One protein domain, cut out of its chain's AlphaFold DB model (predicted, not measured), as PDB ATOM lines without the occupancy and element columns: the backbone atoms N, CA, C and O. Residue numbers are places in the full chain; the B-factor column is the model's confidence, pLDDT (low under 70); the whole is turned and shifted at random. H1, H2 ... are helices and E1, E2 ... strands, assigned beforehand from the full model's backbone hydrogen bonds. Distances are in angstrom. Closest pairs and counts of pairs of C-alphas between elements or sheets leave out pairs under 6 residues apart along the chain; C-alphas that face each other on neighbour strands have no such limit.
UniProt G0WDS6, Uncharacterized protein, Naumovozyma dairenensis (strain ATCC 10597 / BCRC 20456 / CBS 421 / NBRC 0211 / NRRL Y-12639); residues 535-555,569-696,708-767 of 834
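AT A GLANCE: This is residues 535 to 555, 569 to 696 and 708 to 767 of the 834 residues of an uncharacterized protein of Naumovozyma dairenensis (strain ATCC 10597 / BCRC 20456 / CBS 421 / NBRC 0211 / NRRL Y-12639) (UniProt G0WDS6). A long helix, H3, runs through the middle of an elongated helical body: H4, H5, H6 and H7 pack on its residues 620 to 632, while H8 meets its residues 614 to 622 and runs away to H2, on which H1 packs. The last part, E1 and the short H9, lies by the far end of H8, and residues 547 to 555 stick out. The printed part has 209 residues, with nine named helices and one named strand in the order H1 to H8, E1, H9; the class is mostly helix. It is loose, with a radius of gyration of the C-alphas of 21.3 A, and spans 68 by 37 by 34 A.

IN THESE COORDINATES: H1, residues 535 to 551, begins at C-alpha 535 at (181.141, 177.896, 132.043) and is 24.8 A long. H2 is residues 571 to 585, 21.0 A. H3, residues 604 to 633, is the longest at 43.4 A and begins at C-alpha 604 at (167.859, 177.151, 130.196). H4 is residues 639 to 645, H5 residues 648 to 661, H6 residues 675 to 695, 30.4 A, and H7 residues 710 to 723. H8 is residues 729 to 750, 31.3 A. E1, residues 757 to 759, pairs with no named strand. H9, residues 762 to 765, ends at C-alpha 765 at (161.680, 157.476, 144.557).

HOW THE PARTS SIT: H3 is the hub, touching five helices. H3, H6 and H7 form a bundle, three helices packed together; H6 and H7 touch, closest at the C-alphas of Ser 679 and Cys 716, 5.3 A, at a steep tilt of 42 degrees, opposite ways. H5 and H6 form a helical hairpin, closest at the C-alphas of Ile 658 and Ile 678, 6.3 A. H3 and H4, another, only just touch, with 3 pairs of C-alphas within 8 A, closest at Val 631 and Lys 642, 6.3 A. H3 and H8 touch at a steep tilt of 59 degrees, closest at the C-alphas of Ile 618 and Leu 734, 6.5 A. H8 touches H2, closest at the C-alphas of Glu 743 and Lys 581, 6.2 A. H1 touches H2 with residues 539 to 546 alone. H6 has a kink of 26 degrees near residue 686. Every O i to N i+4 pair is within hydrogen-bond range in H1, H2, H3, H4, H5, H7 and H8, and 14 of 17 in H6; H9 is too short for such a pair.

THE WHOLE: The C-alphas of Gln 569 and Asn 695 are the two farthest apart, 68.3 A. Cuts leave gaps of 14.2 A from C-alpha 555 to 569 and 20.5 A from C-alpha 696 to 708. The links H2 to H3 and H5 to H6 are long. The mean pLDDT of the printed part is 77.9; residues 688 to 696 and 760 to 767 are among those under 70.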
ATOM      1  N   THR A 535     181.723 178.913 131.149       81.06
ATOM      2  CA  THR A 535     181.141 177.896 132.043       81.06
ATOM      3  C   THR A 535     182.137 177.419 133.112       81.06
ATOM      4  O   THR A 535     181.775 177.281 134.281       81.06
ATOM      5  N   LEU A 536     183.408 177.230 132.743       81.31
ATOM      6  CA  LEU A 536     184.492 176.868 133.659       81.31
ATOM      7  C   LEU A 536     184.812 178.012 134.632       81.31
ATOM      8  O   LEU A 536     184.932 177.764 135.830       81.31
ATOM      9  N   ALA A 537     184.883 179.258 134.149       83.62
ATOM     10  CA  ALA A 537     185.116 180.434 134.988       83.62
ATOM     11  C   ALA A 537     184.005 180.621 136.036       83.62
ATOM     12  O   ALA A 537     184.300 180.842 137.209       83.62
ATOM     13  N   TRP A 538     182.735 180.443 135.647       87.44
ATOM     14  CA  TRP A 538     181.600 180.456 136.578       87.44
ATOM     15  C   TRP A 538     181.749 179.416 137.702       87.44
ATOM     16  O   TRP A 538     181.492 179.718 138.870       87.44
ATOM     17  N   PHE A 539     182.188 178.194 137.390       85.88
ATOM     18  CA  PHE A 539     182.380 177.175 138.423       85.88
ATOM     19  C   PHE A 539     183.606 177.448 139.298       85.88
ATOM     20  O   PHE A 539     183.533 177.271 140.511       85.88
ATOM     21  N   GLN A 540     184.707 177.933 138.716       85.25
ATOM     22  CA  GLN A 540     185.894 178.364 139.462       85.25
ATOM     23  C   GLN A 540     185.557 179.491 140.451       85.25
ATOM     24  O   GLN A 540     185.996 179.445 141.599       85.25
ATOM     25  N   GLU A 541     184.700 180.442 140.066       85.94
ATOM     26  CA  GLU A 541     184.211 181.491 140.965       85.94
ATOM     27  C   GLU A 541     183.399 180.915 142.141       85.94
ATOM     28  O   GLU A 541     183.653 181.259 143.298       85.94
ATOM     29  N   ASN A 542     182.459 179.995 141.878       85.38
ATOM     30  CA  ASN A 542     181.696 179.315 142.937       85.38
ATOM     31  C   ASN A 542     182.614 178.503 143.872       85.38
ATOM     32  O   ASN A 542     182.453 178.551 145.092       85.38
ATOM     33  N   LEU A 543     183.602 177.808 143.309       84.62
ATOM     34  CA  LEU A 543     184.598 177.009 144.020       84.62
ATOM     35  C   LEU A 543     185.467 177.869 144.950       84.62
ATOM     36  O   LEU A 543     185.650 177.524 146.119       84.62
ATOM     37  N   ASP A 544     185.958 179.014 144.477       83.06
ATOM     38  CA  ASP A 544     186.745 179.940 145.297       83.06
ATOM     39  C   ASP A 544     185.888 180.680 146.331       83.06
ATOM     40  O   ASP A 544     186.370 180.994 147.422       83.06
ATOM     41  N   ASN A 545     184.609 180.924 146.046       84.56
ATOM     42  CA  ASN A 545     183.670 181.463 147.027       84.56
ATOM     43  C   ASN A 545     183.337 180.442 148.134       84.56
ATOM     44  O   ASN A 545     183.235 180.830 149.298       84.56
ATOM     45  N   GLU A 546     183.275 179.143 147.827       81.81
ATOM     46  CA  GLU A 546     183.177 178.094 148.849       81.81
ATOM     47  C   GLU A 546     184.466 177.929 149.665       81.81
ATOM     48  O   GLU A 546     184.377 177.873 150.890       81.81
ATOM     49  N   LYS A 547     185.663 177.974 149.053       80.25
ATOM     50  CA  LYS A 547     186.933 178.018 149.813       80.25
ATOM     51  C   LYS A 547     186.934 179.160 150.834       80.25
ATOM     52  O   LYS A 547     187.202 178.928 152.010       80.25
ATOM     53  N   LYS A 548     186.577 180.383 150.410       80.00
ATOM     54  CA  LYS A 548     186.452 181.552 151.303       80.00
ATOM     55  C   LYS A 548     185.447 181.290 152.431       80.00
ATOM     56  O   LYS A 548     185.728 181.628 153.576       80.00
ATOM     57  N   ARG A 549     184.300 180.661 152.133       77.56
ATOM     58  CA  ARG A 549     183.271 180.317 153.131       77.56
ATOM     59  C   ARG A 549     183.759 179.296 154.163       77.56
ATOM     60  O   ARG A 549     183.400 179.432 155.327       77.56
ATOM     61  N   LEU A 550     184.553 178.303 153.763       74.44
ATOM     62  CA  LEU A 550     185.130 177.305 154.674       74.44
ATOM     63  C   LEU A 550     186.202 177.923 155.581       74.44
ATOM     64  O   LEU A 550     186.165 177.724 156.794       74.44
ATOM     65  N   ILE A 551     187.087 178.752 155.013       74.38
ATOM     66  CA  ILE A 551     188.096 179.517 155.766       74.38
ATOM     67  C   ILE A 551     187.416 180.412 156.819       74.38
ATOM     68  O   ILE A 551     187.782 180.370 157.988       74.38
ATOM     69  N   LEU A 552     186.361 181.145 156.441       69.44
ATOM     70  CA  LEU A 552     185.588 182.020 157.339       69.44
ATOM     71  C   LEU A 552     184.769 181.291 158.426       69.44
ATOM     72  O   LEU A 552     184.160 181.957 159.263       69.44
ATOM     73  N   LYS A 553     184.698 179.952 158.412       65.19
ATOM     74  CA  LYS A 553     183.953 179.150 159.403       65.19
ATOM     75  C   LYS A 553     184.839 178.513 160.475       65.19
ATOM     76  O   LYS A 553     184.297 177.858 161.362       65.19
ATOM     77  N   ASN A 554     186.159 178.695 160.406       53.81
ATOM     78  CA  ASN A 554     187.142 178.071 161.300       53.81
ATOM     79  C   ASN A 554     187.000 176.532 161.380       53.81
ATOM     80  O   ASN A 554     187.262 175.921 162.410       53.81
ATOM     81  N   GLU A 555     186.623 175.894 160.264       52.25
ATOM     82  CA  GLU A 555     186.673 174.429 160.090       52.25
ATOM     83  C   GLU A 555     188.105 173.941 159.751       52.25
ATOM     84  O   GLU A 555     188.329 172.760 159.495       52.25
ATOM     85  N   GLN A 569     189.240 164.921 151.906       56.41
ATOM     86  CA  GLN A 569     189.740 163.644 151.371       56.41
ATOM     87  C   GLN A 569     188.746 163.018 150.369       56.41
ATOM     88  O   GLN A 569     189.156 162.523 149.321       56.41
ATOM     89  N   GLU A 570     187.444 163.157 150.633       66.62
ATOM     90  CA  GLU A 570     186.312 162.770 149.775       66.62
ATOM     91  C   GLU A 570     186.115 163.755 148.595       66.62
ATOM     92  O   GLU A 570     185.066 164.392 148.440       66.62
ATOM     93  N   LYS A 571     187.145 163.924 147.751       74.50
ATOM     94  CA  LYS A 571     187.173 164.924 146.660       74.50
ATOM     95  C   LYS A 571     185.923 164.887 145.770       74.50
ATOM     96  O   LYS A 571     185.361 165.936 145.458       74.50
ATOM     97  N   ASN A 572     185.482 163.691 145.374       76.94
ATOM     98  CA  ASN A 572     184.346 163.507 144.467       76.94
ATOM     99  C   ASN A 572     183.021 163.949 145.103       76.94
ATOM    100  O   ASN A 572     182.254 164.682 144.475       76.94
ATOM    101  N   GLN A 573     182.793 163.592 146.372       80.00
ATOM    102  CA  GLN A 573     181.617 164.027 147.129       80.00
ATOM    103  C   GLN A 573     181.587 165.559 147.282       80.00
ATOM    104  O   GLN A 573     180.547 166.189 147.072       80.00
ATOM    105  N   PHE A 574     182.742 166.173 147.572       82.50
ATOM    106  CA  PHE A 574     182.885 167.629 147.659       82.50
ATOM    107  C   PHE A 574     182.544 168.332 146.335       82.50
ATOM    108  O   PHE A 574     181.721 169.251 146.329       82.50
ATOM    109  N   TYR A 575     183.125 167.896 145.211       82.81
ATOM    110  CA  TYR A 575     182.859 168.503 143.902       82.81
ATOM    111  C   TYR A 575     181.403 168.331 143.457       82.81
ATOM    112  O   TYR A 575     180.806 169.290 142.966       82.81
ATOM    113  N   TYR A 576     180.804 167.159 143.685       83.50
ATOM    114  CA  TYR A 576     179.392 166.923 143.383       83.50
ATOM    115  C   TYR A 576     178.472 167.840 144.203       83.50
ATOM    116  O   TYR A 576     177.583 168.491 143.651       83.50
ATOM    117  N   ARG A 577     178.722 167.983 145.511       85.12
ATOM    118  CA  ARG A 577     177.941 168.878 146.378       85.12
ATOM    119  C   ARG A 577     178.104 170.356 146.004       85.12
ATOM    120  O   ARG A 577     177.120 171.097 145.985       85.12
ATOM    121  N   LEU A 578     179.322 170.776 145.658       86.06
ATOM    122  CA  LEU A 578     179.614 172.110 145.126       86.06
ATOM    123  C   LEU A 578     178.858 172.374 143.813       86.06
ATOM    124  O   LEU A 578     178.292 173.455 143.643       86.06
ATOM    125  N   PHE A 579     178.799 171.393 142.909       85.81
ATOM    126  CA  PHE A 579     178.041 171.480 141.660       85.81
ATOM    127  C   PHE A 579     176.533 171.594 141.906       85.81
ATOM    128  O   PHE A 579     175.924 172.552 141.425       85.81
ATOM    129  N   LEU A 580     175.947 170.712 142.728       85.88
ATOM    130  CA  LEU A 580     174.536 170.797 143.129       85.88
ATOM    131  C   LEU A 580     174.190 172.189 143.665       85.88
ATOM    132  O   LEU A 580     173.223 172.809 143.218       85.88
ATOM    133  N   LYS A 581     175.009 172.715 144.582       87.31
ATOM    134  CA  LYS A 581     174.814 174.051 145.146       87.31
ATOM    135  C   LYS A 581     174.934 175.156 144.093       87.31
ATOM    136  O   LYS A 581     174.111 176.067 144.073       87.31
ATOM    137  N   SER A 582     175.922 175.069 143.202       87.19
ATOM    138  CA  SER A 582     176.132 176.054 142.131       87.19
ATOM    139  C   SER A 582     174.933 176.102 141.177       87.19
ATOM    140  O   SER A 582     174.453 177.187 140.851       87.19
ATOM    141  N   VAL A 583     174.376 174.947 140.799       87.62
ATOM    142  CA  VAL A 583     173.157 174.857 139.973       87.62
ATOM    143  C   VAL A 583     171.924 175.369 140.727       87.62
ATOM    144  O   VAL A 583     171.137 176.128 140.164       87.62
ATOM    145  N   LEU A 584     171.766 175.033 142.012       89.00
ATOM    146  CA  LEU A 584     170.670 175.545 142.847       89.00
ATOM    147  C   LEU A 584     170.729 177.075 143.018       89.00
ATOM    148  O   LEU A 584     169.684 177.722 143.000       89.00
ATOM    149  N   ASN A 585     171.923 177.675 143.089       88.19
ATOM    150  CA  ASN A 585     172.090 179.133 143.109       88.19
ATOM    151  C   ASN A 585     171.541 179.804 141.832       88.19
ATOM    152  O   ASN A 585     170.995 180.904 141.918       88.19
ATOM    153  N   LEU A 586     171.596 179.148 140.662       87.62
ATOM    154  CA  LEU A 586     170.995 179.671 139.420       87.62
ATOM    155  C   LEU A 586     169.459 179.788 139.509       87.62
ATOM    156  O   LEU A 586     168.851 180.552 138.753       87.62
ATOM    157  N   LEU A 587     168.819 179.072 140.440       88.00
ATOM    158  CA  LEU A 587     167.380 179.151 140.709       88.00
ATOM    159  C   LEU A 587     167.003 180.280 141.687       88.00
ATOM    160  O   LEU A 587     165.815 180.478 141.943       88.00
ATOM    161  N   SER A 588     167.978 181.030 142.216       88.00
ATOM    162  CA  SER A 588     167.728 182.175 143.094       88.00
ATOM    163  C   SER A 588     166.935 183.277 142.381       88.00
ATOM    164  O   SER A 588     167.177 183.606 141.215       88.00
ATOM    165  N   CYS A 589     165.985 183.869 143.103       83.75
ATOM    166  CA  CYS A 589     165.316 185.110 142.727       83.75
ATOM    167  C   CYS A 589     165.912 186.332 143.438       83.75
ATOM    168  O   CYS A 589     165.644 187.449 143.002       83.75
ATOM    169  N   CYS A 590     166.683 186.149 144.516       82.25
ATOM    170  CA  CYS A 590     167.429 187.231 145.166       82.25
ATOM    171  C   CYS A 590     168.627 187.656 144.306       82.25
ATOM    172  O   CYS A 590     168.791 188.836 144.010       82.25
ATOM    173  N   ASN A 591     169.414 186.676 143.853       81.25
ATOM    174  CA  ASN A 591     170.602 186.870 143.027       81.25
ATOM    175  C   ASN A 591     170.287 186.452 141.584       81.25
ATOM    176  O   ASN A 591     170.687 185.382 141.124       81.25
ATOM    177  N   ILE A 592     169.519 187.281 140.871       79.19
ATOM    178  CA  ILE A 592     169.144 187.012 139.478       79.19
ATOM    179  C   ILE A 592     170.388 187.109 138.592       79.19
ATOM    180  O   ILE A 592     170.854 188.199 138.274       79.19
ATOM    181  N   VAL A 593     170.898 185.959 138.156       76.69
ATOM    182  CA  VAL A 593     171.972 185.900 137.157       76.69
ATOM    183  C   VAL A 593     171.411 186.310 135.789       76.69
ATOM    184  O   VAL A 593     170.446 185.700 135.316       76.69
ATOM    185  N   GLU A 594     172.006 187.334 135.166       66.88
ATOM    186  CA  GLU A 594     171.588 187.878 133.860       66.88
ATOM    187  C   GLU A 594     171.843 186.910 132.695       66.88
ATOM    188  O   GLU A 594     171.060 186.849 131.749       66.88
ATOM    189  N   LYS A 595     172.929 186.131 132.775       74.19
ATOM    190  CA  LYS A 595     173.311 185.102 131.802       74.19
ATOM    191  C   LYS A 595     173.577 183.785 132.519       74.19
ATOM    192  O   LYS A 595     174.363 183.741 133.459       74.19
ATOM    193  N   PHE A 596     172.927 182.713 132.080       82.19
ATOM    194  CA  PHE A 596     173.235 181.368 132.567       82.19
ATOM    195  C   PHE A 596     174.572 180.883 131.978       82.19
ATOM    196  O   PHE A 596     174.919 181.314 130.878       82.19
ATOM    197  N   PRO A 597     175.303 179.977 132.657       84.75
ATOM    198  CA  PRO A 597     176.503 179.365 132.094       84.75
ATOM    199  C   PRO A 597     176.138 178.587 130.829       84.75
ATOM    200  O   PRO A 597     175.168 177.825 130.820       84.75
ATOM    201  N   GLU A 598     176.899 178.781 129.758       79.81
ATOM    202  CA  GLU A 598     176.479 178.372 128.416       79.81
ATOM    203  C   GLU A 598     176.427 176.841 128.242       79.81
ATOM    204  O   GLU A 598     175.622 176.339 127.463       79.81
ATOM    205  N   GLY A 599     177.142 176.068 129.070       79.94
ATOM    206  CA  GLY A 599     176.977 174.609 129.174       79.94
ATOM    207  C   GLY A 599     175.557 174.138 129.553       79.94
ATOM    208  O   GLY A 599     175.207 172.987 129.288       79.94
ATOM    209  N   PHE A 600     174.707 175.016 130.103       83.44
ATOM    210  CA  PHE A 600     173.290 174.758 130.394       83.44
ATOM    211  C   PHE A 600     172.328 175.242 129.293       83.44
ATOM    212  O   PHE A 600     171.128 175.342 129.544       83.44
ATOM    213  N   PHE A 601     172.790 175.542 128.070       82.38
ATOM    214  CA  PHE A 601     171.913 176.103 127.028       82.38
ATOM    215  C   PHE A 601     170.698 175.215 126.690       82.38
ATOM    216  O   PHE A 601     169.588 175.729 126.551       82.38
ATOM    217  N   PHE A 602     170.868 173.885 126.658       84.38
ATOM    218  CA  PHE A 602     169.765 172.932 126.473       84.38
ATOM    219  C   PHE A 602     168.721 172.961 127.612       84.38
ATOM    220  O   PHE A 602     167.550 172.616 127.410       84.38
ATOM    221  N   ASP A 603     169.146 173.386 128.802       86.69
ATOM    222  CA  ASP A 603     168.429 173.321 130.076       86.69
ATOM    223  C   ASP A 603     167.855 174.675 130.519       86.69
ATOM    224  O   ASP A 603     167.030 174.717 131.431       86.69
ATOM    225  N   PHE A 604     168.228 175.772 129.854       86.06
ATOM    226  CA  PHE A 604     167.859 177.151 130.196       86.06
ATOM    227  C   PHE A 604     166.362 177.330 130.511       86.06
ATOM    228  O   PHE A 604     166.018 177.762 131.611       86.06
ATOM    229  N   ASP A 605     165.457 176.922 129.610       83.69
ATOM    230  CA  ASP A 605     164.001 177.002 129.844       83.69
ATOM    231  C   ASP A 605     163.569 176.219 131.094       83.69
ATOM    232  O   ASP A 605     162.659 176.642 131.808       83.69
ATOM    233  N   LYS A 606     164.212 175.079 131.373       84.62
ATOM    234  CA  LYS A 606     163.901 174.216 132.522       84.62
ATOM    235  C   LYS A 606     164.335 174.893 133.818       84.62
ATOM    236  O   LYS A 606     163.544 174.963 134.753       84.62
ATOM    237  N   LEU A 607     165.540 175.464 133.849       87.38
ATOM    238  CA  LEU A 607     166.053 176.229 134.989       87.38
ATOM    239  C   LEU A 607     165.228 177.504 135.239       87.38
ATOM    240  O   LEU A 607     164.914 177.821 136.385       87.38
ATOM    241  N   VAL A 608     164.793 178.201 134.185       85.81
ATOM    242  CA  VAL A 608     163.890 179.363 134.293       85.81
ATOM    243  C   VAL A 608     162.513 178.956 134.837       85.81
ATOM    244  O   VAL A 608     161.971 179.647 135.701       85.81
ATOM    245  N   LEU A 609     161.953 177.820 134.406       85.00
ATOM    246  CA  LEU A 609     160.707 177.285 134.969       85.00
ATOM    247  C   LEU A 609     160.871 176.855 136.435       85.00
ATOM    248  O   LEU A 609     160.015 177.182 137.257       85.00
ATOM    249  N   LEU A 610     161.988 176.216 136.794       87.38
ATOM    250  CA  LEU A 610     162.310 175.853 138.178       87.38
ATOM    251  C   LEU A 610     162.482 177.092 139.077       87.38
ATOM    252  O   LEU A 610     161.977 177.096 140.196       87.38
ATOM    253  N   ARG A 611     163.090 178.180 138.579       88.00
ATOM    254  CA  ARG A 611     163.146 179.490 139.265       88.00
ATOM    255  C   ARG A 611     161.735 180.048 139.529       88.00
ATOM    256  O   ARG A 611     161.469 180.586 140.603       88.00
ATOM    257  N   VAL A 612     160.795 179.880 138.590       85.44
ATOM    258  CA  VAL A 612     159.380 180.266 138.778       85.44
ATOM    259  C   VAL A 612     158.668 179.373 139.806       85.44
ATOM    260  O   VAL A 612     157.916 179.897 140.633       85.44
ATOM    261  N   ASP A 613     158.924 178.061 139.813       85.44
ATOM    262  CA  ASP A 613     158.423 177.142 140.847       85.44
ATOM    263  C   ASP A 613     158.965 177.518 142.243       85.44
ATOM    264  O   ASP A 613     158.178 177.647 143.183       85.44
ATOM    265  N   VAL A 614     160.273 177.785 142.375       88.19
ATOM    266  CA  VAL A 614     160.927 178.274 143.609       88.19
ATOM    267  C   VAL A 614     160.275 179.570 144.102       88.19
ATOM    268  O   VAL A 614     159.871 179.653 145.264       88.19
ATOM    269  N   ARG A 615     160.053 180.552 143.216       88.00
ATOM    270  CA  ARG A 615     159.337 181.788 143.570       88.00
ATOM    271  C   ARG A 615     157.907 181.525 144.038       88.00
ATOM    272  O   ARG A 615     157.485 182.101 145.040       88.00
ATOM    273  N   GLN A 616     157.154 180.657 143.357       86.81
ATOM    274  CA  GLN A 616     155.791 180.318 143.781       86.81
ATOM    275  C   GLN A 616     155.790 179.640 145.161       86.81
ATOM    276  O   GLN A 616     154.934 179.957 145.983       86.81
ATOM    277  N   MET A 617     156.760 178.762 145.435       84.81
ATOM    278  CA  MET A 617     156.931 178.098 146.731       84.81
ATOM    279  C   MET A 617     157.189 179.088 147.872       84.81
ATOM    280  O   MET A 617     156.534 179.005 148.914       84.81
ATOM    281  N   ILE A 618     158.101 180.047 147.674       88.88
ATOM    282  CA  ILE A 618     158.423 181.068 148.681       88.88
ATOM    283  C   ILE A 618     157.209 181.975 148.925       88.88
ATOM    284  O   ILE A 618     156.815 182.174 150.073       88.88
ATOM    285  N   CYS A 619     156.543 182.458 147.872       88.50
ATOM    286  CA  CYS A 619     155.370 183.325 148.020       88.50
ATOM    287  C   CYS A 619     154.162 182.608 148.665       88.50
ATOM    288  O   CYS A 619     153.470 183.209 149.492       88.50
ATOM    289  N   GLN A 620     153.936 181.318 148.368       87.50
ATOM    290  CA  GLN A 620     152.945 180.483 149.069       87.50
ATOM    291  C   GLN A 620     153.272 180.362 150.568       87.50
ATOM    292  O   GLN A 620     152.371 180.471 151.404       87.50
ATOM    293  N   TYR A 621     154.549 180.180 150.925       87.25
ATOM    294  CA  TYR A 621     154.981 180.112 152.323       87.25
ATOM    295  C   TYR A 621     154.828 181.462 153.044       87.25
ATOM    296  O   TYR A 621     154.334 181.490 154.166       87.25
ATOM    297  N   ILE A 622     155.150 182.582 152.388       88.75
ATOM    298  CA  ILE A 622     154.951 183.946 152.915       88.75
ATOM    299  C   ILE A 622     153.468 184.219 153.214       88.75
ATOM    300  O   ILE A 622     153.142 184.698 154.299       88.75
ATOM    301  N   CYS A 623     152.551 183.846 152.309       86.50
ATOM    302  CA  CYS A 623     151.108 183.960 152.565       86.50
ATOM    303  C   CYS A 623     150.662 183.109 153.756       86.50
ATOM    304  O   CYS A 623     149.867 183.559 154.579       86.50
ATOM    305  N   LYS A 624     151.190 181.883 153.865       84.62
ATOM    306  CA  LYS A 624     150.907 181.004 155.000       84.62
ATOM    307  C   LYS A 624     151.429 181.597 156.315       84.62
ATOM    308  O   LYS A 624     150.694 181.573 157.297       84.62
ATOM    309  N   MET A 625     152.651 182.137 156.344       84.88
ATOM    310  CA  MET A 625     153.200 182.804 157.531       84.88
ATOM    311  C   MET A 625     152.302 183.957 157.981       84.88
ATOM    312  O   MET A 625     151.957 184.016 159.156       84.88
ATOM    313  N   LEU A 626     151.870 184.819 157.054       86.06
ATOM    314  CA  LEU A 626     150.961 185.925 157.361       86.06
ATOM    315  C   LEU A 626     149.640 185.422 157.960       86.06
ATOM    316  O   LEU A 626     149.259 185.862 159.041       86.06
ATOM    317  N   TYR A 627     148.992 184.454 157.303       84.00
ATOM    318  CA  TYR A 627     147.749 183.839 157.776       84.00
ATOM    319  C   TYR A 627     147.888 183.244 159.186       84.00
ATOM    320  O   TYR A 627     147.093 183.560 160.071       84.00
ATOM    321  N   GLU A 628     148.916 182.425 159.436       82.75
ATOM    322  CA  GLU A 628     149.123 181.852 160.769       82.75
ATOM    323  C   GLU A 628     149.446 182.932 161.819       82.75
ATOM    324  O   GLU A 628     149.031 182.810 162.970       82.75
ATOM    325  N   THR A 629     150.172 183.995 161.454       84.00
ATOM    326  CA  THR A 629     150.460 185.126 162.351       84.00
ATOM    327  C   THR A 629     149.196 185.911 162.699       84.00
ATOM    328  O   THR A 629     149.032 186.268 163.865       84.00
ATOM    329  N   MET A 630     148.286 186.132 161.743       79.81
ATOM    330  CA  MET A 630     146.975 186.748 161.994       79.81
ATOM    331  C   MET A 630     146.152 185.888 162.961       79.81
ATOM    332  O   MET A 630     145.769 186.368 164.023       79.81
ATOM    333  N   VAL A 631     145.978 184.593 162.665       80.88
ATOM    334  CA  VAL A 631     145.213 183.654 163.513       80.88
ATOM    335  C   VAL A 631     145.803 183.521 164.926       80.88
ATOM    336  O   VAL A 631     145.062 183.361 165.896       80.88
ATOM    337  N   ARG A 632     147.131 183.608 165.083       80.19
ATOM    338  CA  ARG A 632     147.778 183.628 166.408       80.19
ATOM    339  C   ARG A 632     147.496 184.925 167.166       80.19
ATOM    340  O   ARG A 632     147.072 184.840 168.320       80.19
ATOM    341  N   ARG A 633     147.731 186.088 166.541       76.12
ATOM    342  CA  ARG A 633     147.631 187.412 167.189       76.12
ATOM    343  C   ARG A 633     146.201 187.857 167.485       76.12
ATOM    344  O   ARG A 633     146.014 188.594 168.444       76.12
ATOM    345  N   ASP A 634     145.218 187.420 166.706       73.00
ATOM    346  CA  ASP A 634     143.833 187.861 166.879       73.00
ATOM    347  C   ASP A 634     143.253 187.396 168.229       73.00
ATOM    348  O   ASP A 634     143.229 186.205 168.545       73.00
ATOM    349  N   THR A 635     142.820 188.344 169.055       65.12
ATOM    350  CA  THR A 635     142.307 188.119 170.413       65.12
ATOM    351  C   THR A 635     140.885 187.568 170.446       65.12
ATOM    352  O   THR A 635     140.485 187.030 171.476       65.12
ATOM    353  N   HIS A 636     140.127 187.668 169.350       63.66
ATOM    354  CA  HIS A 636     138.711 187.290 169.323       63.66
ATOM    355  C   HIS A 636     138.465 185.828 168.898       63.66
ATOM    356  O   HIS A 636     137.347 185.333 169.043       63.66
ATOM    357  N   ILE A 637     139.490 185.108 168.422       67.44
ATOM    358  CA  ILE A 637     139.396 183.681 168.068       67.44
ATOM    359  C   ILE A 637     139.574 182.804 169.320       67.44
ATOM    360  O   ILE A 637     140.599 182.890 170.003       67.44
ATOM    361  N   SER A 638     138.625 181.897 169.577       70.06
ATOM    362  CA  SER A 638     138.720 180.881 170.642       70.06
ATOM    363  C   SER A 638     140.000 180.038 170.510       70.06
ATOM    364  O   SER A 638     140.380 179.684 169.391       70.06
ATOM    365  N   PRO A 639     140.663 179.628 171.611       67.38
ATOM    366  CA  PRO A 639     141.850 178.775 171.533       67.38
ATOM    367  C   PRO A 639     141.599 177.463 170.773       67.38
ATOM    368  O   PRO A 639     142.500 176.990 170.083       67.38
ATOM    369  N   MET A 640     140.383 176.906 170.830       63.03
ATOM    370  CA  MET A 640     140.039 175.700 170.068       63.03
ATOM    371  C   MET A 640     139.961 175.989 168.561       63.03
ATOM    372  O   MET A 640     140.593 175.286 167.769       63.03
ATOM    373  N   ASP A 641     139.290 177.076 168.170       67.44
ATOM    374  CA  ASP A 641     139.199 177.522 166.774       67.44
ATOM    375  C   ASP A 641     140.586 177.855 166.201       67.44
ATOM    376  O   ASP A 641     140.887 177.490 165.065       67.44
ATOM    377  N   LYS A 642     141.493 178.442 167.002       73.12
ATOM    378  CA  LYS A 642     142.898 178.645 166.606       73.12
ATOM    379  C   LYS A 642     143.587 177.327 166.236       73.12
ATOM    380  O   LYS A 642     144.304 177.295 165.238       73.12
ATOM    381  N   THR A 643     143.356 176.226 166.962       71.44
ATOM    382  CA  THR A 643     143.932 174.917 166.575       71.44
ATOM    383  C   THR A 643     143.351 174.374 165.266       71.44
ATOM    384  O   THR A 643     144.081 173.759 164.485       71.44
ATOM    385  N   TYR A 644     142.074 174.647 164.975       74.38
ATOM    386  CA  TYR A 644     141.435 174.253 163.717       74.38
ATOM    387  C   TYR A 644     141.924 175.097 162.531       74.38
ATOM    388  O   TYR A 644     142.281 174.552 161.483       74.38
ATOM    389  N   LEU A 645     142.014 176.416 162.699       72.44
ATOM    390  CA  LEU A 645     142.469 177.358 161.673       72.44
ATOM    391  C   LEU A 645     143.958 177.201 161.340       72.44
ATOM    392  O   LEU A 645     144.338 177.348 160.179       72.44
ATOM    393  N   LEU A 646     144.784 176.843 162.329       78.12
ATOM    394  CA  LEU A 646     146.187 176.453 162.144       78.12
ATOM    395  C   LEU A 646     146.349 174.986 161.690       78.12
ATOM    396  O   LEU A 646     147.472 174.531 161.458       78.12
ATOM    397  N   SER A 647     145.257 174.225 161.542       77.75
ATOM    398  CA  SER A 647     145.333 172.840 161.074       77.75
ATOM    399  C   SER A 647     145.800 172.767 159.620       77.75
ATOM    400  O   SER A 647     145.470 173.600 158.771       77.75
ATOM    401  N   LYS A 648     146.516 171.687 159.290       72.31
ATOM    402  CA  LYS A 648     147.035 171.458 157.933       72.31
ATOM    403  C   LYS A 648     145.937 171.443 156.856       72.31
ATOM    404  O   LYS A 648     146.217 171.769 155.704       72.31
ATOM    405  N   LYS A 649     144.700 171.071 157.212       73.62
ATOM    406  CA  LYS A 649     143.551 171.072 156.293       73.62
ATOM    407  C   LYS A 649     143.143 172.506 155.939       73.62
ATOM    408  O   LYS A 649     143.102 172.828 154.753       73.62
ATOM    409  N   ALA A 650     142.962 173.363 156.946       72.25
ATOM    410  CA  ALA A 650     142.642 174.778 156.763       72.25
ATOM    411  C   ALA A 650     143.754 175.517 155.997       72.25
ATOM    412  O   ALA A 650     143.484 176.136 154.968       72.25
ATOM    413  N   THR A 651     145.029 175.358 156.389       73.75
ATOM    414  CA  THR A 651     146.145 176.019 155.677       73.75
ATOM    415  C   THR A 651     146.257 175.592 154.210       73.75
ATOM    416  O   THR A 651     146.672 176.384 153.367       73.75
ATOM    417  N   ASN A 652     145.876 174.353 153.877       76.81
ATOM    418  CA  ASN A 652     145.868 173.883 152.492       76.81
ATOM    419  C   ASN A 652     144.682 174.447 151.689       76.81
ATOM    420  O   ASN A 652     144.849 174.730 150.506       76.81
ATOM    421  N   GLN A 653     143.511 174.649 152.302       77.69
ATOM    422  CA  GLN A 653     142.381 175.335 151.653       77.69
ATOM    423  C   GLN A 653     142.735 176.798 151.335       77.69
ATOM    424  O   GLN A 653     142.503 177.247 150.212       77.69
ATOM    425  N   VAL A 654     143.389 177.489 152.277       77.19
ATOM    426  CA  VAL A 654     143.930 178.849 152.102       77.19
ATOM    427  C   VAL A 654     144.914 178.909 150.926       77.19
ATOM    428  O   VAL A 654     144.743 179.705 150.003       77.19
ATOM    429  N   ILE A 655     145.917 178.022 150.891       79.69
ATOM    430  CA  ILE A 655     146.887 177.984 149.782       79.69
ATOM    431  C   ILE A 655     146.194 177.661 148.448       79.69
ATOM    432  O   ILE A 655     146.500 178.303 147.446       79.69
ATOM    433  N   ASN A 656     145.230 176.736 148.420       80.75
ATOM    434  CA  ASN A 656     144.521 176.357 147.193       80.75
ATOM    435  C   ASN A 656     143.704 177.510 146.585       80.75
ATOM    436  O   ASN A 656     143.711 177.658 145.365       80.75
ATOM    437  N   GLY A 657     143.026 178.332 147.398       76.69
ATOM    438  CA  GLY A 657     142.285 179.498 146.894       76.69
ATOM    439  C   GLY A 657     143.191 180.666 146.481       76.69
ATOM    440  O   GLY A 657     142.901 181.371 145.519       76.69
ATOM    441  N   ILE A 658     144.351 180.831 147.122       81.88
ATOM    442  CA  ILE A 658     145.396 181.747 146.630       81.88
ATOM    443  C   ILE A 658     145.880 181.281 145.248       81.88
ATOM    444  O   ILE A 658     146.018 182.075 144.318       81.88
ATOM    445  N   ASP A 659     146.039 179.968 145.075       80.00
ATOM    446  CA  ASP A 659     146.408 179.348 143.807       80.00
ATOM    447  C   ASP A 659     145.311 179.422 142.721       80.00
ATOM    448  O   ASP A 659     145.644 179.198 141.557       80.00
ATOM    449  N   THR A 660     144.041 179.732 143.034       80.00
ATOM    450  CA  THR A 660     143.018 180.051 142.011       80.00
ATOM    451  C   THR A 660     143.016 181.534 141.644       80.00
ATOM    452  O   THR A 660     142.931 181.846 140.460       80.00
ATOM    453  N   ILE A 661     143.205 182.440 142.611       79.38
ATOM    454  CA  ILE A 661     143.319 183.896 142.378       79.38
ATOM    455  C   ILE A 661     144.514 184.232 141.470       79.38
ATOM    456  O   ILE A 661     144.438 185.106 140.606       79.38
ATOM    457  N   ILE A 662     145.640 183.543 141.659       78.00
ATOM    458  CA  ILE A 662     146.919 183.898 141.025       78.00
ATOM    459  C   ILE A 662     147.066 183.353 139.595       78.00
ATOM    460  O   ILE A 662     147.827 183.917 138.795       78.00
ATOM    461  N   LYS A 663     146.355 182.270 139.254       74.06
ATOM    462  CA  LYS A 663     146.450 181.599 137.950       74.06
ATOM    463  C   LYS A 663     145.534 182.265 136.929       74.06
ATOM    464  O   LYS A 663     144.320 182.102 136.941       74.06
ATOM    465  N   ASN A 664     146.148 182.966 135.982       64.25
ATOM    466  CA  ASN A 664     145.453 183.510 134.814       64.25
ATOM    467  C   ASN A 664     144.904 182.362 133.935       64.25
ATOM    468  O   ASN A 664     145.383 181.231 134.024       64.25
ATOM    469  N   LYS A 665     143.992 182.661 132.993       53.66
ATOM    470  CA  LYS A 665     143.470 181.687 132.000       53.66
ATOM    471  C   LYS A 665     144.579 180.916 131.248       53.66
ATOM    472  O   LYS A 665     144.388 179.761 130.879       53.66
ATOM    473  N   ASN A 666     145.758 181.527 131.102       50.78
ATOM    474  CA  ASN A 666     146.949 180.963 130.450       50.78
ATOM    475  C   ASN A 666     147.913 180.247 131.433       50.78
ATOM    476  O   ASN A 666     149.081 180.046 131.121       50.78
ATOM    477  N   GLY A 667     147.489 179.941 132.664       58.16
ATOM    478  CA  GLY A 667     148.285 179.234 133.679       58.16
ATOM    479  C   GLY A 667     149.392 180.047 134.371       58.16
ATOM    480  O   GLY A 667     149.896 179.610 135.401       58.16
ATOM    481  N   HIS A 668     149.758 181.228 133.861       59.44
ATOM    482  CA  HIS A 668     150.787 182.079 134.469       59.44
ATOM    483  C   HIS A 668     150.364 182.626 135.844       59.44
ATOM    484  O   HIS A 668     149.297 183.235 135.983       59.44
ATOM    485  N   CYS A 669     151.244 182.460 136.835       66.62
ATOM    486  CA  CYS A 669     151.069 182.933 138.206       66.62
ATOM    487  C   CYS A 669     151.511 184.398 138.360       66.62
ATOM    488  O   CYS A 669     152.706 184.679 138.453       66.62
ATOM    489  N   LYS A 670     150.562 185.343 138.423       76.31
ATOM    490  CA  LYS A 670     150.865 186.763 138.693       76.31
ATOM    491  C   LYS A 670     150.727 187.057 140.186       76.31
ATOM    492  O   LYS A 670     149.626 187.316 140.659       76.31
ATOM    493  N   TRP A 671     151.838 187.024 140.920       79.62
ATOM    494  CA  TRP A 671     151.865 187.381 142.346       79.62
ATOM    495  C   TRP A 671     151.692 188.892 142.554       79.62
ATOM    496  O   TRP A 671     150.736 189.322 143.192       79.62
ATOM    497  N   SER A 672     152.562 189.700 141.941       77.62
ATOM    498  CA  SER A 672     152.641 191.151 142.174       77.62
ATOM    499  C   SER A 672     151.390 191.938 141.761       77.62
ATOM    500  O   SER A 672     151.097 192.969 142.348       77.62
ATOM    501  N   ASN A 673     150.633 191.463 140.767       78.56
ATOM    502  CA  ASN A 673     149.417 192.138 140.293       78.56
ATOM    503  C   ASN A 673     148.167 191.793 141.123       78.56
ATOM    504  O   ASN A 673     147.145 192.446 140.961       78.56
ATOM    505  N   ASN A 674     148.227 190.756 141.965       82.00
ATOM    506  CA  ASN A 674     147.073 190.215 142.689       82.00
ATOM    507  C   ASN A 674     147.157 190.438 144.210       82.00
ATOM    508  O   ASN A 674     146.362 189.858 144.946       82.00
ATOM    509  N   ILE A 675     148.099 191.254 144.703       83.00
ATOM    510  CA  ILE A 675     148.352 191.416 146.148       83.00
ATOM    511  C   ILE A 675     147.104 191.920 146.887       83.00
ATOM    512  O   ILE A 675     146.742 191.341 147.912       83.00
ATOM    513  N   ASN A 676     146.376 192.890 146.323       82.94
ATOM    514  CA  ASN A 676     145.089 193.353 146.855       82.94
ATOM    515  C   ASN A 676     144.101 192.178 147.026       82.94
ATOM    516  O   ASN A 676     143.547 191.981 148.105       82.94
ATOM    517  N   SER A 677     143.929 191.359 145.984       80.25
ATOM    518  CA  SER A 677     143.021 190.203 145.967       80.25
ATOM    519  C   SER A 677     143.429 189.123 146.974       80.25
ATOM    520  O   SER A 677     142.578 188.569 147.662       80.25
ATOM    521  N   ILE A 678     144.733 188.849 147.100       82.88
ATOM    522  CA  ILE A 678     145.288 187.919 148.096       82.88
ATOM    523  C   ILE A 678     145.037 188.452 149.515       82.88
ATOM    524  O   ILE A 678     144.624 187.693 150.385       82.88
ATOM    525  N   SER A 679     145.228 189.753 149.743       82.81
ATOM    526  CA  SER A 679     145.029 190.408 151.045       82.81
ATOM    527  C   SER A 679     143.566 190.378 151.486       82.81
ATOM    528  O   SER A 679     143.274 190.010 152.624       82.81
ATOM    529  N   VAL A 680     142.640 190.682 150.569       83.06
ATOM    530  CA  VAL A 680     141.193 190.543 150.794       83.06
ATOM    531  C   VAL A 680     140.830 189.089 151.090       83.06
ATOM    532  O   VAL A 680     140.113 188.843 152.053       83.06
ATOM    533  N   GLN A 681     141.355 188.117 150.335       79.56
ATOM    534  CA  GLN A 681     141.051 186.698 150.546       79.56
ATOM    535  C   GLN A 681     141.596 186.161 151.883       79.56
ATOM    536  O   GLN A 681     140.919 185.390 152.565       79.56
ATOM    537  N   LEU A 682     142.798 186.582 152.289       81.25
ATOM    538  CA  LEU A 682     143.377 186.234 153.589       81.25
ATOM    539  C   LEU A 682     142.547 186.806 154.744       81.25
ATOM    540  O   LEU A 682     142.206 186.066 155.666       81.25
ATOM    541  N   CYS A 683     142.157 188.082 154.667       80.62
ATOM    542  CA  CYS A 683     141.263 188.685 155.656       80.62
ATOM    543  C   CYS A 683     139.883 188.013 155.654       80.62
ATOM    544  O   CYS A 683     139.345 187.749 156.725       80.62
ATOM    545  N   TYR A 684     139.341 187.670 154.480       80.12
ATOM    546  CA  TYR A 684     138.064 186.970 154.331       80.12
ATOM    547  C   TYR A 684     138.062 185.631 155.076       80.12
ATOM    548  O   TYR A 684     137.127 185.371 155.823       80.12
ATOM    549  N   TRP A 685     139.097 184.794 154.924       76.38
ATOM    550  CA  TRP A 685     139.141 183.493 155.608       76.38
ATOM    551  C   TRP A 685     139.369 183.586 157.114       76.38
ATOM    552  O   TRP A 685     138.891 182.717 157.836       76.38
ATOM    553  N   VAL A 686     140.062 184.616 157.606       74.50
ATOM    554  CA  VAL A 686     140.100 184.879 159.053       74.50
ATOM    555  C   VAL A 686     138.721 185.354 159.534       74.50
ATOM    556  O   VAL A 686     138.235 184.892 160.560       74.50
ATOM    557  N   GLN A 687     138.044 186.213 158.765       71.56
ATOM    558  CA  GLN A 687     136.766 186.823 159.146       71.56
ATOM    559  C   GLN A 687     135.536 185.909 158.969       71.56
ATOM    560  O   GLN A 687     134.544 186.090 159.672       71.56
ATOM    561  N   SER A 688     135.568 184.912 158.077       64.88
ATOM    562  CA  SER A 688     134.405 184.056 157.791       64.88
ATOM    563  C   SER A 688     134.016 183.165 158.974       64.88
ATOM    564  O   SER A 688     132.830 183.039 159.279       64.88
ATOM    565  N   TYR A 689     135.004 182.616 159.689       59.84
ATOM    566  CA  TYR A 689     134.776 181.730 160.840       59.84
ATOM    567  C   TYR A 689     134.097 182.437 162.022       59.84
ATOM    568  O   TYR A 689     133.341 181.808 162.759       59.84
ATOM    569  N   TYR A 690     134.274 183.757 162.162       56.03
ATOM    570  CA  TYR A 690     133.537 184.532 163.160       56.03
ATOM    571  C   TYR A 690     132.032 184.461 162.947       56.03
ATOM    572  O   TYR A 690     131.296 184.247 163.905       56.03
ATOM    573  N   LYS A 691     131.550 184.623 161.707       53.78
ATOM    574  CA  LYS A 691     130.105 184.591 161.446       53.78
ATOM    575  C   LYS A 691     129.519 183.183 161.566       53.78
ATOM    576  O   LYS A 691     128.379 183.078 161.999       53.78
ATOM    577  N   GLU A 692     130.270 182.120 161.274       51.75
ATOM    578  CA  GLU A 692     129.794 180.747 161.519       51.75
ATOM    579  C   GLU A 692     129.614 180.468 163.023       51.75
ATOM    580  O   GLU A 692     128.536 180.037 163.435       51.75
ATOM    581  N   ASN A 693     130.596 180.824 163.862       46.59
ATOM    582  CA  ASN A 693     130.495 180.614 165.313       46.59
ATOM    583  C   ASN A 693     129.544 181.612 166.013       46.59
ATOM    584  O   ASN A 693     128.864 181.236 166.966       46.59
ATOM    585  N   ILE A 694     129.409 182.855 165.528       49.59
ATOM    586  CA  ILE A 694     128.438 183.826 166.071       49.59
ATOM    587  C   ILE A 694     126.997 183.435 165.711       49.59
ATOM    588  O   ILE A 694     126.130 183.475 166.586       49.59
ATOM    589  N   ASN A 695     126.722 182.993 164.478       46.62
ATOM    590  CA  ASN A 695     125.362 182.629 164.051       46.62
ATOM    591  C   ASN A 695     124.801 181.382 164.770       46.62
ATOM    592  O   ASN A 695     123.586 181.219 164.821       46.62
ATOM    593  N   MET A 696     125.649 180.546 165.382       44.19
ATOM    594  CA  MET A 696     125.215 179.485 166.309       44.19
ATOM    595  C   MET A 696     124.671 180.018 167.650       44.19
ATOM    596  O   MET A 696     123.995 179.285 168.368       44.19
ATOM    597  N   LEU A 708     134.638 193.879 155.466       65.38
ATOM    598  CA  LEU A 708     135.974 193.529 155.935       65.38
ATOM    599  C   LEU A 708     136.604 194.759 156.597       65.38
ATOM    600  O   LEU A 708     136.405 195.880 156.123       65.38
ATOM    601  N   ASP A 709     137.378 194.556 157.662       72.75
ATOM    602  CA  ASP A 709     138.207 195.633 158.207       72.75
ATOM    603  C   ASP A 709     139.263 196.070 157.177       72.75
ATOM    604  O   ASP A 709     140.214 195.344 156.875       72.75
ATOM    605  N   GLY A 710     139.081 197.282 156.651       72.94
ATOM    606  CA  GLY A 710     139.973 197.887 155.671       72.94
ATOM    607  C   GLY A 710     141.395 198.078 156.193       72.94
ATOM    608  O   GLY A 710     142.328 197.910 155.414       72.94
ATOM    609  N   LYS A 711     141.584 198.332 157.499       77.50
ATOM    610  CA  LYS A 711     142.922 198.515 158.089       77.50
ATOM    611  C   LYS A 711     143.740 197.227 158.033       77.50
ATOM    612  O   LYS A 711     144.910 197.255 157.663       77.50
ATOM    613  N   MET A 712     143.117 196.088 158.339       76.62
ATOM    614  CA  MET A 712     143.766 194.777 158.236       76.62
ATOM    615  C   MET A 712     144.039 194.379 156.778       76.62
ATOM    616  O   MET A 712     145.120 193.872 156.484       76.62
ATOM    617  N   VAL A 713     143.126 194.679 155.842       82.88
ATOM    618  CA  VAL A 713     143.364 194.460 154.400       82.88
ATOM    619  C   VAL A 713     144.532 195.313 153.890       82.88
ATOM    620  O   VAL A 713     145.387 194.804 153.166       82.88
ATOM    621  N   GLU A 714     144.604 196.584 154.285       83.50
ATOM    622  CA  GLU A 714     145.685 197.510 153.929       83.50
ATOM    623  C   GLU A 714     147.032 197.086 154.535       83.50
ATOM    624  O   GLU A 714     148.035 197.023 153.819       83.50
ATOM    625  N   PHE A 715     147.053 196.690 155.813       87.06
ATOM    626  CA  PHE A 715     148.228 196.104 156.461       87.06
ATOM    627  C   PHE A 715     148.734 194.867 155.705       87.06
ATOM    628  O   PHE A 715     149.918 194.796 155.370       87.06
ATOM    629  N   CYS A 716     147.849 193.915 155.384       84.56
ATOM    630  CA  CYS A 716     148.209 192.728 154.611       84.56
ATOM    631  C   CYS A 716     148.772 193.092 153.230       84.56
ATOM    632  O   CYS A 716     149.762 192.494 152.808       84.56
ATOM    633  N   ASN A 717     148.200 194.093 152.558       87.31
ATOM    634  CA  ASN A 717     148.634 194.523 151.230       87.31
ATOM    635  C   ASN A 717     150.036 195.148 151.254       87.31
ATOM    636  O   ASN A 717     150.923 194.745 150.497       87.31
ATOM    637  N   ASN A 718     150.266 196.078 152.184       87.44
ATOM    638  CA  ASN A 718     151.556 196.741 152.370       87.44
ATOM    639  C   ASN A 718     152.640 195.746 152.818       87.44
ATOM    640  O   ASN A 718     153.762 195.765 152.300       87.44
ATOM    641  N   TRP A 719     152.301 194.809 153.711       88.19
ATOM    642  CA  TRP A 719     153.215 193.753 154.146       88.19
ATOM    643  C   TRP A 719     153.566 192.797 152.999       88.19
ATOM    644  O   TRP A 719     154.747 192.608 152.713       88.19
ATOM    645  N   LEU A 720     152.585 192.238 152.281       87.81
ATOM    646  CA  LEU A 720     152.847 191.320 151.162       87.81
ATOM    647  C   LEU A 720     153.619 192.001 150.022       87.81
ATOM    648  O   LEU A 720     154.514 191.381 149.448       87.81
ATOM    649  N   THR A 721     153.351 193.280 149.743       88.06
ATOM    650  CA  THR A 721     154.124 194.076 148.772       88.06
ATOM    651  C   THR A 721     155.600 194.168 149.169       88.06
ATOM    652  O   THR A 721     156.476 193.952 148.329       88.06
ATOM    653  N   ARG A 722     155.895 194.390 150.458       88.06
ATOM    654  CA  ARG A 722     157.269 194.392 150.983       88.06
ATOM    655  C   ARG A 722     157.908 192.997 150.970       88.06
ATOM    656  O   ARG A 722     159.079 192.887 150.618       88.06
ATOM    657  N   GLN A 723     157.174 191.934 151.319       88.50
ATOM    658  CA  GLN A 723     157.744 190.583 151.454       88.50
ATOM    659  C   GLN A 723     157.835 189.775 150.147       88.50
ATOM    660  O   GLN A 723     158.681 188.891 150.050       88.50
ATOM    661  N   PHE A 724     157.021 190.052 149.121       87.69
ATOM    662  CA  PHE A 724     157.146 189.391 147.809       87.69
ATOM    663  C   PHE A 724     158.319 189.918 146.964       87.69
ATOM    664  O   PHE A 724     158.663 189.301 145.946       87.69
ATOM    665  N   ASN A 725     158.933 191.037 147.354       86.06
ATOM    666  CA  ASN A 725     160.172 191.526 146.761       86.06
ATOM    667  C   ASN A 725     161.345 190.596 147.157       86.06
ATOM    668  O   ASN A 725     161.572 190.424 148.357       86.06
ATOM    669  N   PRO A 726     162.110 190.019 146.205       84.88
ATOM    670  CA  PRO A 726     163.266 189.179 146.526       84.88
ATOM    671  C   PRO A 726     164.330 189.852 147.404       84.88
ATOM    672  O   PRO A 726     165.017 189.166 148.155       84.88
ATOM    673  N   SER A 727     164.426 191.185 147.373       84.56
ATOM    674  CA  SER A 727     165.319 191.961 148.244       84.56
ATOM    675  C   SER A 727     164.889 191.996 149.721       84.56
ATOM    676  O   SER A 727     165.599 192.575 150.543       84.56
ATOM    677  N   SER A 728     163.737 191.423 150.096       90.69
ATOM    678  CA  SER A 728     163.352 191.322 151.507       90.69
ATOM    679  C   SER A 728     164.174 190.264 152.242       90.69
ATOM    680  O   SER A 728     164.203 189.100 151.850       90.69
ATOM    681  N   LYS A 729     164.701 190.634 153.416       88.56
ATOM    682  CA  LYS A 729     165.371 189.734 154.370       88.56
ATOM    683  C   LYS A 729     164.556 188.469 154.690       88.56
ATOM    684  O   LYS A 729     165.152 187.409 154.884       88.56
ATOM    685  N   ILE A 730     163.218 188.547 154.723       87.38
ATOM    686  CA  ILE A 730     162.362 187.363 154.926       87.38
ATOM    687  C   ILE A 730     162.388 186.470 153.680       87.38
ATOM    688  O   ILE A 730     162.609 185.267 153.806       87.38
ATOM    689  N   TYR A 731     162.230 187.047 152.485       90.44
ATOM    690  CA  TYR A 731     162.300 186.307 151.224       90.44
ATOM    691  C   TYR A 731     163.669 185.627 151.059       90.44
ATOM    692  O   TYR A 731     163.720 184.420 150.846       90.44
ATOM    693  N   THR A 732     164.774 186.356 151.252       89.75
ATOM    694  CA  THR A 732     166.140 185.815 151.149       89.75
ATOM    695  C   THR A 732     166.408 184.709 152.173       89.75
ATOM    696  O   THR A 732     167.006 183.688 151.836       89.75
ATOM    697  N   MET A 733     165.926 184.845 153.417       89.62
ATOM    698  CA  MET A 733     166.043 183.774 154.416       89.62
ATOM    699  C   MET A 733     165.258 182.519 154.002       89.62
ATOM    700  O   MET A 733     165.742 181.405 154.205       89.62
ATOM    701  N   LEU A 734     164.051 182.679 153.452       88.69
ATOM    702  CA  LEU A 734     163.218 181.561 153.005       88.69
ATOM    703  C   LEU A 734     163.784 180.884 151.751       88.69
ATOM    704  O   LEU A 734     163.776 179.657 151.686       88.69
ATOM    705  N   GLU A 735     164.318 181.654 150.800       91.12
ATOM    706  CA  GLU A 735     164.990 181.129 149.610       91.12
ATOM    707  C   GLU A 735     166.235 180.323 149.994       91.12
ATOM    708  O   GLU A 735     166.334 179.156 149.627       91.12
ATOM    709  N   ASN A 736     167.119 180.875 150.831       89.19
ATOM    710  CA  ASN A 736     168.312 180.161 151.299       89.19
ATOM    711  C   ASN A 736     167.953 178.875 152.066       89.19
ATOM    712  O   ASN A 736     168.556 177.830 151.832       89.19
ATOM    713  N   LYS A 737     166.935 178.911 152.942       89.06
ATOM    714  CA  LYS A 737     166.445 177.715 153.654       89.06
ATOM    715  C   LYS A 737     165.854 176.664 152.704       89.06
ATOM    716  O   LYS A 737     166.032 175.475 152.949       89.06
ATOM    717  N   LEU A 738     165.169 177.081 151.636       88.62
ATOM    718  CA  LEU A 738     164.634 176.181 150.613       88.62
ATOM    719  C   LEU A 738     165.755 175.557 149.771       88.62
ATOM    720  O   LEU A 738     165.775 174.340 149.609       88.62
ATOM    721  N   LEU A 739     166.701 176.359 149.275       88.81
ATOM    722  CA  LEU A 739     167.806 175.879 148.442       88.81
ATOM    723  C   LEU A 739     168.744 174.942 149.222       88.81
ATOM    724  O   LEU A 739     169.069 173.877 148.711       88.81
ATOM    725  N   SER A 740     169.096 175.248 150.478       87.62
ATOM    726  CA  SER A 740     169.883 174.318 151.306       87.62
ATOM    727  C   SER A 740     169.126 173.031 151.655       87.62
ATOM    728  O   SER A 740     169.728 171.964 151.664       87.62
ATOM    729  N   ALA A 741     167.805 173.083 151.873       86.56
ATOM    730  CA  ALA A 741     167.017 171.864 152.072       86.56
ATOM    731  C   ALA A 741     166.930 171.001 150.798       86.56
ATOM    732  O   ALA A 741     166.826 169.782 150.899       86.56
ATOM    733  N   LEU A 742     166.980 171.610 149.605       86.38
ATOM    734  CA  LEU A 742     167.091 170.890 148.332       86.38
ATOM    735  C   LEU A 742     168.495 170.299 148.137       86.38
ATOM    736  O   LEU A 742     168.595 169.141 147.744       86.38
ATOM    737  N   GLU A 743     169.552 171.050 148.465       87.44
ATOM    738  CA  GLU A 743     170.948 170.581 148.454       87.44
ATOM    739  C   GLU A 743     171.106 169.315 149.313       87.44
ATOM    740  O   GLU A 743     171.566 168.291 148.815       87.44
ATOM    741  N   GLU A 744     170.647 169.355 150.571       85.19
ATOM    742  CA  GLU A 744     170.685 168.207 151.486       85.19
ATOM    743  C   GLU A 744     169.859 167.023 150.965       85.19
ATOM    744  O   GLU A 744     170.364 165.906 150.918       85.19
ATOM    745  N   ILE A 745     168.614 167.244 150.523       83.75
ATOM    746  CA  ILE A 745     167.719 166.166 150.063       83.75
ATOM    747  C   ILE A 745     168.223 165.486 148.779       83.75
ATOM    748  O   ILE A 745     168.017 164.283 148.612       83.75
ATOM    749  N   ILE A 746     168.863 166.226 147.869       83.25
ATOM    750  CA  ILE A 746     169.444 165.658 146.644       83.25
ATOM    751  C   ILE A 746     170.749 164.926 146.974       83.25
ATOM    752  O   ILE A 746     170.937 163.804 146.513       83.25
ATOM    753  N   PHE A 747     171.613 165.506 147.815       84.94
ATOM    754  CA  PHE A 747     172.871 164.878 148.219       84.94
ATOM    755  C   PHE A 747     172.639 163.586 149.028       84.94
ATOM    756  O   PHE A 747     173.170 162.544 148.650       84.94
ATOM    757  N   GLU A 748     171.771 163.602 150.050       83.31
ATOM    758  CA  GLU A 748     171.375 162.400 150.813       83.31
ATOM    759  C   GLU A 748     170.754 161.316 149.915       83.31
ATOM    760  O   GLU A 748     170.968 160.130 150.150       83.31
ATOM    761  N   GLY A 749     169.986 161.702 148.889       77.19
ATOM    762  CA  GLY A 749     169.380 160.759 147.946       77.19
ATOM    763  C   GLY A 749     170.350 160.188 146.906       77.19
ATOM    764  O   GLY A 749     170.104 159.104 146.387       77.19
ATOM    765  N   SER A 750     171.435 160.902 146.597       77.94
ATOM    766  CA  SER A 750     172.369 160.547 145.519       77.94
ATOM    767  C   SER A 750     173.250 159.328 145.807       77.94
ATOM    768  O   SER A 750     173.772 158.742 144.858       77.94
ATOM    769  N   GLU A 751     173.416 158.965 147.088       78.06
ATOM    770  CA  GLU A 751     174.261 157.856 147.571       78.06
ATOM    771  C   GLU A 751     175.620 157.786 146.840       78.06
ATOM    772  O   GLU A 751     176.025 156.730 146.355       78.06
ATOM    773  N   ILE A 752     176.291 158.939 146.695       76.88
ATOM    774  CA  ILE A 752     177.543 159.051 145.940       76.88
ATOM    775  C   ILE A 752     178.687 158.292 146.631       76.88
ATOM    776  O   ILE A 752     179.063 158.599 147.760       76.88
ATOM    777  N   ASN A 753     179.264 157.320 145.922       74.56
ATOM    778  CA  ASN A 753     180.444 156.578 146.375       74.56
ATOM    779  C   ASN A 753     181.730 157.408 146.210       74.56
ATOM    780  O   ASN A 753     181.796 158.304 145.366       74.56
ATOM    781  N   ASP A 754     182.799 157.049 146.928       67.31
ATOM    782  CA  ASP A 754     184.101 157.733 146.826       67.31
ATOM    783  C   ASP A 754     184.734 157.635 145.427       67.31
ATOM    784  O   ASP A 754     185.364 158.590 144.970       67.31
ATOM    785  N   ASP A 755     184.461 156.554 144.686       64.81
ATOM    786  CA  ASP A 755     184.779 156.403 143.254       64.81
ATOM    787  C   ASP A 755     184.043 157.407 142.339       64.81
ATOM    788  O   ASP A 755     184.256 157.424 141.128       64.81
ATOM    789  N   GLY A 756     183.164 158.243 142.896       67.12
ATOM    790  CA  GLY A 756     182.387 159.248 142.180       67.12
ATOM    791  C   GLY A 756     181.130 158.703 141.503       67.12
ATOM    792  O   GLY A 756     180.538 159.419 140.702       67.12
ATOM    793  N   GLU A 757     180.718 157.460 141.775       71.06
ATOM    794  CA  GLU A 757     179.473 156.901 141.233       71.06
ATOM    795  C   GLU A 757     178.235 157.444 141.960       71.06
ATOM    796  O   GLU A 757     178.028 157.159 143.137       71.06
ATOM    797  N   VAL A 758     177.387 158.180 141.233       74.69
ATOM    798  CA  VAL A 758     176.085 158.689 141.700       74.69
ATOM    799  C   VAL A 758     174.976 157.678 141.406       74.69
ATOM    800  O   VAL A 758     174.688 157.397 140.239       74.69
ATOM    801  N   ASN A 759     174.292 157.177 142.439       73.88
ATOM    802  CA  ASN A 759     173.129 156.301 142.290       73.88
ATOM    803  C   ASN A 759     171.918 157.104 141.789       73.88
ATOM    804  O   ASN A 759     171.281 157.830 142.539       73.88
ATOM    805  N   CYS A 760     171.521 156.930 140.530       65.44
ATOM    806  CA  CYS A 760     170.425 157.699 139.928       65.44
ATOM    807  C   CYS A 760     169.009 157.237 140.347       65.44
ATOM    808  O   CYS A 760     168.015 157.838 139.933       65.44
ATOM    809  N   LYS A 761     168.864 156.177 141.159       61.69
ATOM    810  CA  LYS A 761     167.550 155.572 141.475       61.69
ATOM    811  C   LYS A 761     166.633 156.477 142.307       61.69
ATOM    812  O   LYS A 761     165.412 156.369 142.184       61.69
ATOM    813  N   PHE A 762     167.180 157.384 143.120       65.75
ATOM    814  CA  PHE A 762     166.385 158.309 143.943       65.75
ATOM    815  C   PHE A 762     165.523 159.280 143.121       65.75
ATOM    816  O   PHE A 762     164.451 159.680 143.572       65.75
ATOM    817  N   LEU A 763     165.908 159.574 141.873       58.59
ATOM    818  CA  LEU A 763     165.099 160.371 140.944       58.59
ATOM    819  C   LEU A 763     163.704 159.754 140.716       58.59
ATOM    820  O   LEU A 763     162.733 160.478 140.500       58.59
ATOM    821  N   PHE A 764     163.583 158.428 140.840       53.69
ATOM    822  CA  PHE A 764     162.317 157.698 140.733       53.69
ATOM    823  C   PHE A 764     161.606 157.488 142.084       53.69
ATOM    824  O   PHE A 764     160.418 157.164 142.099       53.69
ATOM    825  N   SER A 765     162.279 157.688 143.227       52.28
ATOM    826  CA  SER A 765     161.680 157.476 144.557       52.28
ATOM    827  C   SER A 765     160.812 158.653 145.026       52.28
ATOM    828  O   SER A 765     159.878 158.449 145.803       52.28
ATOM    829  N   PHE A 766     161.019 159.861 144.484       49.97
ATOM    830  CA  PHE A 766     160.223 161.063 144.786       49.97
ATOM    831  C   PHE A 766     158.743 161.020 144.339       49.97
ATOM    832  O   PHE A 766     158.020 161.993 144.561       49.97
ATOM    833  N   GLY A 767     158.279 159.926 143.724       39.75
ATOM    834  CA  GLY A 767     156.889 159.723 143.281       39.75
ATOM    835  C   GLY A 767     156.078 158.688 144.079       39.75
ATOM    836  O   GLY A 767     154.928 158.430 143.731       39.75
TER     837      GLY A 767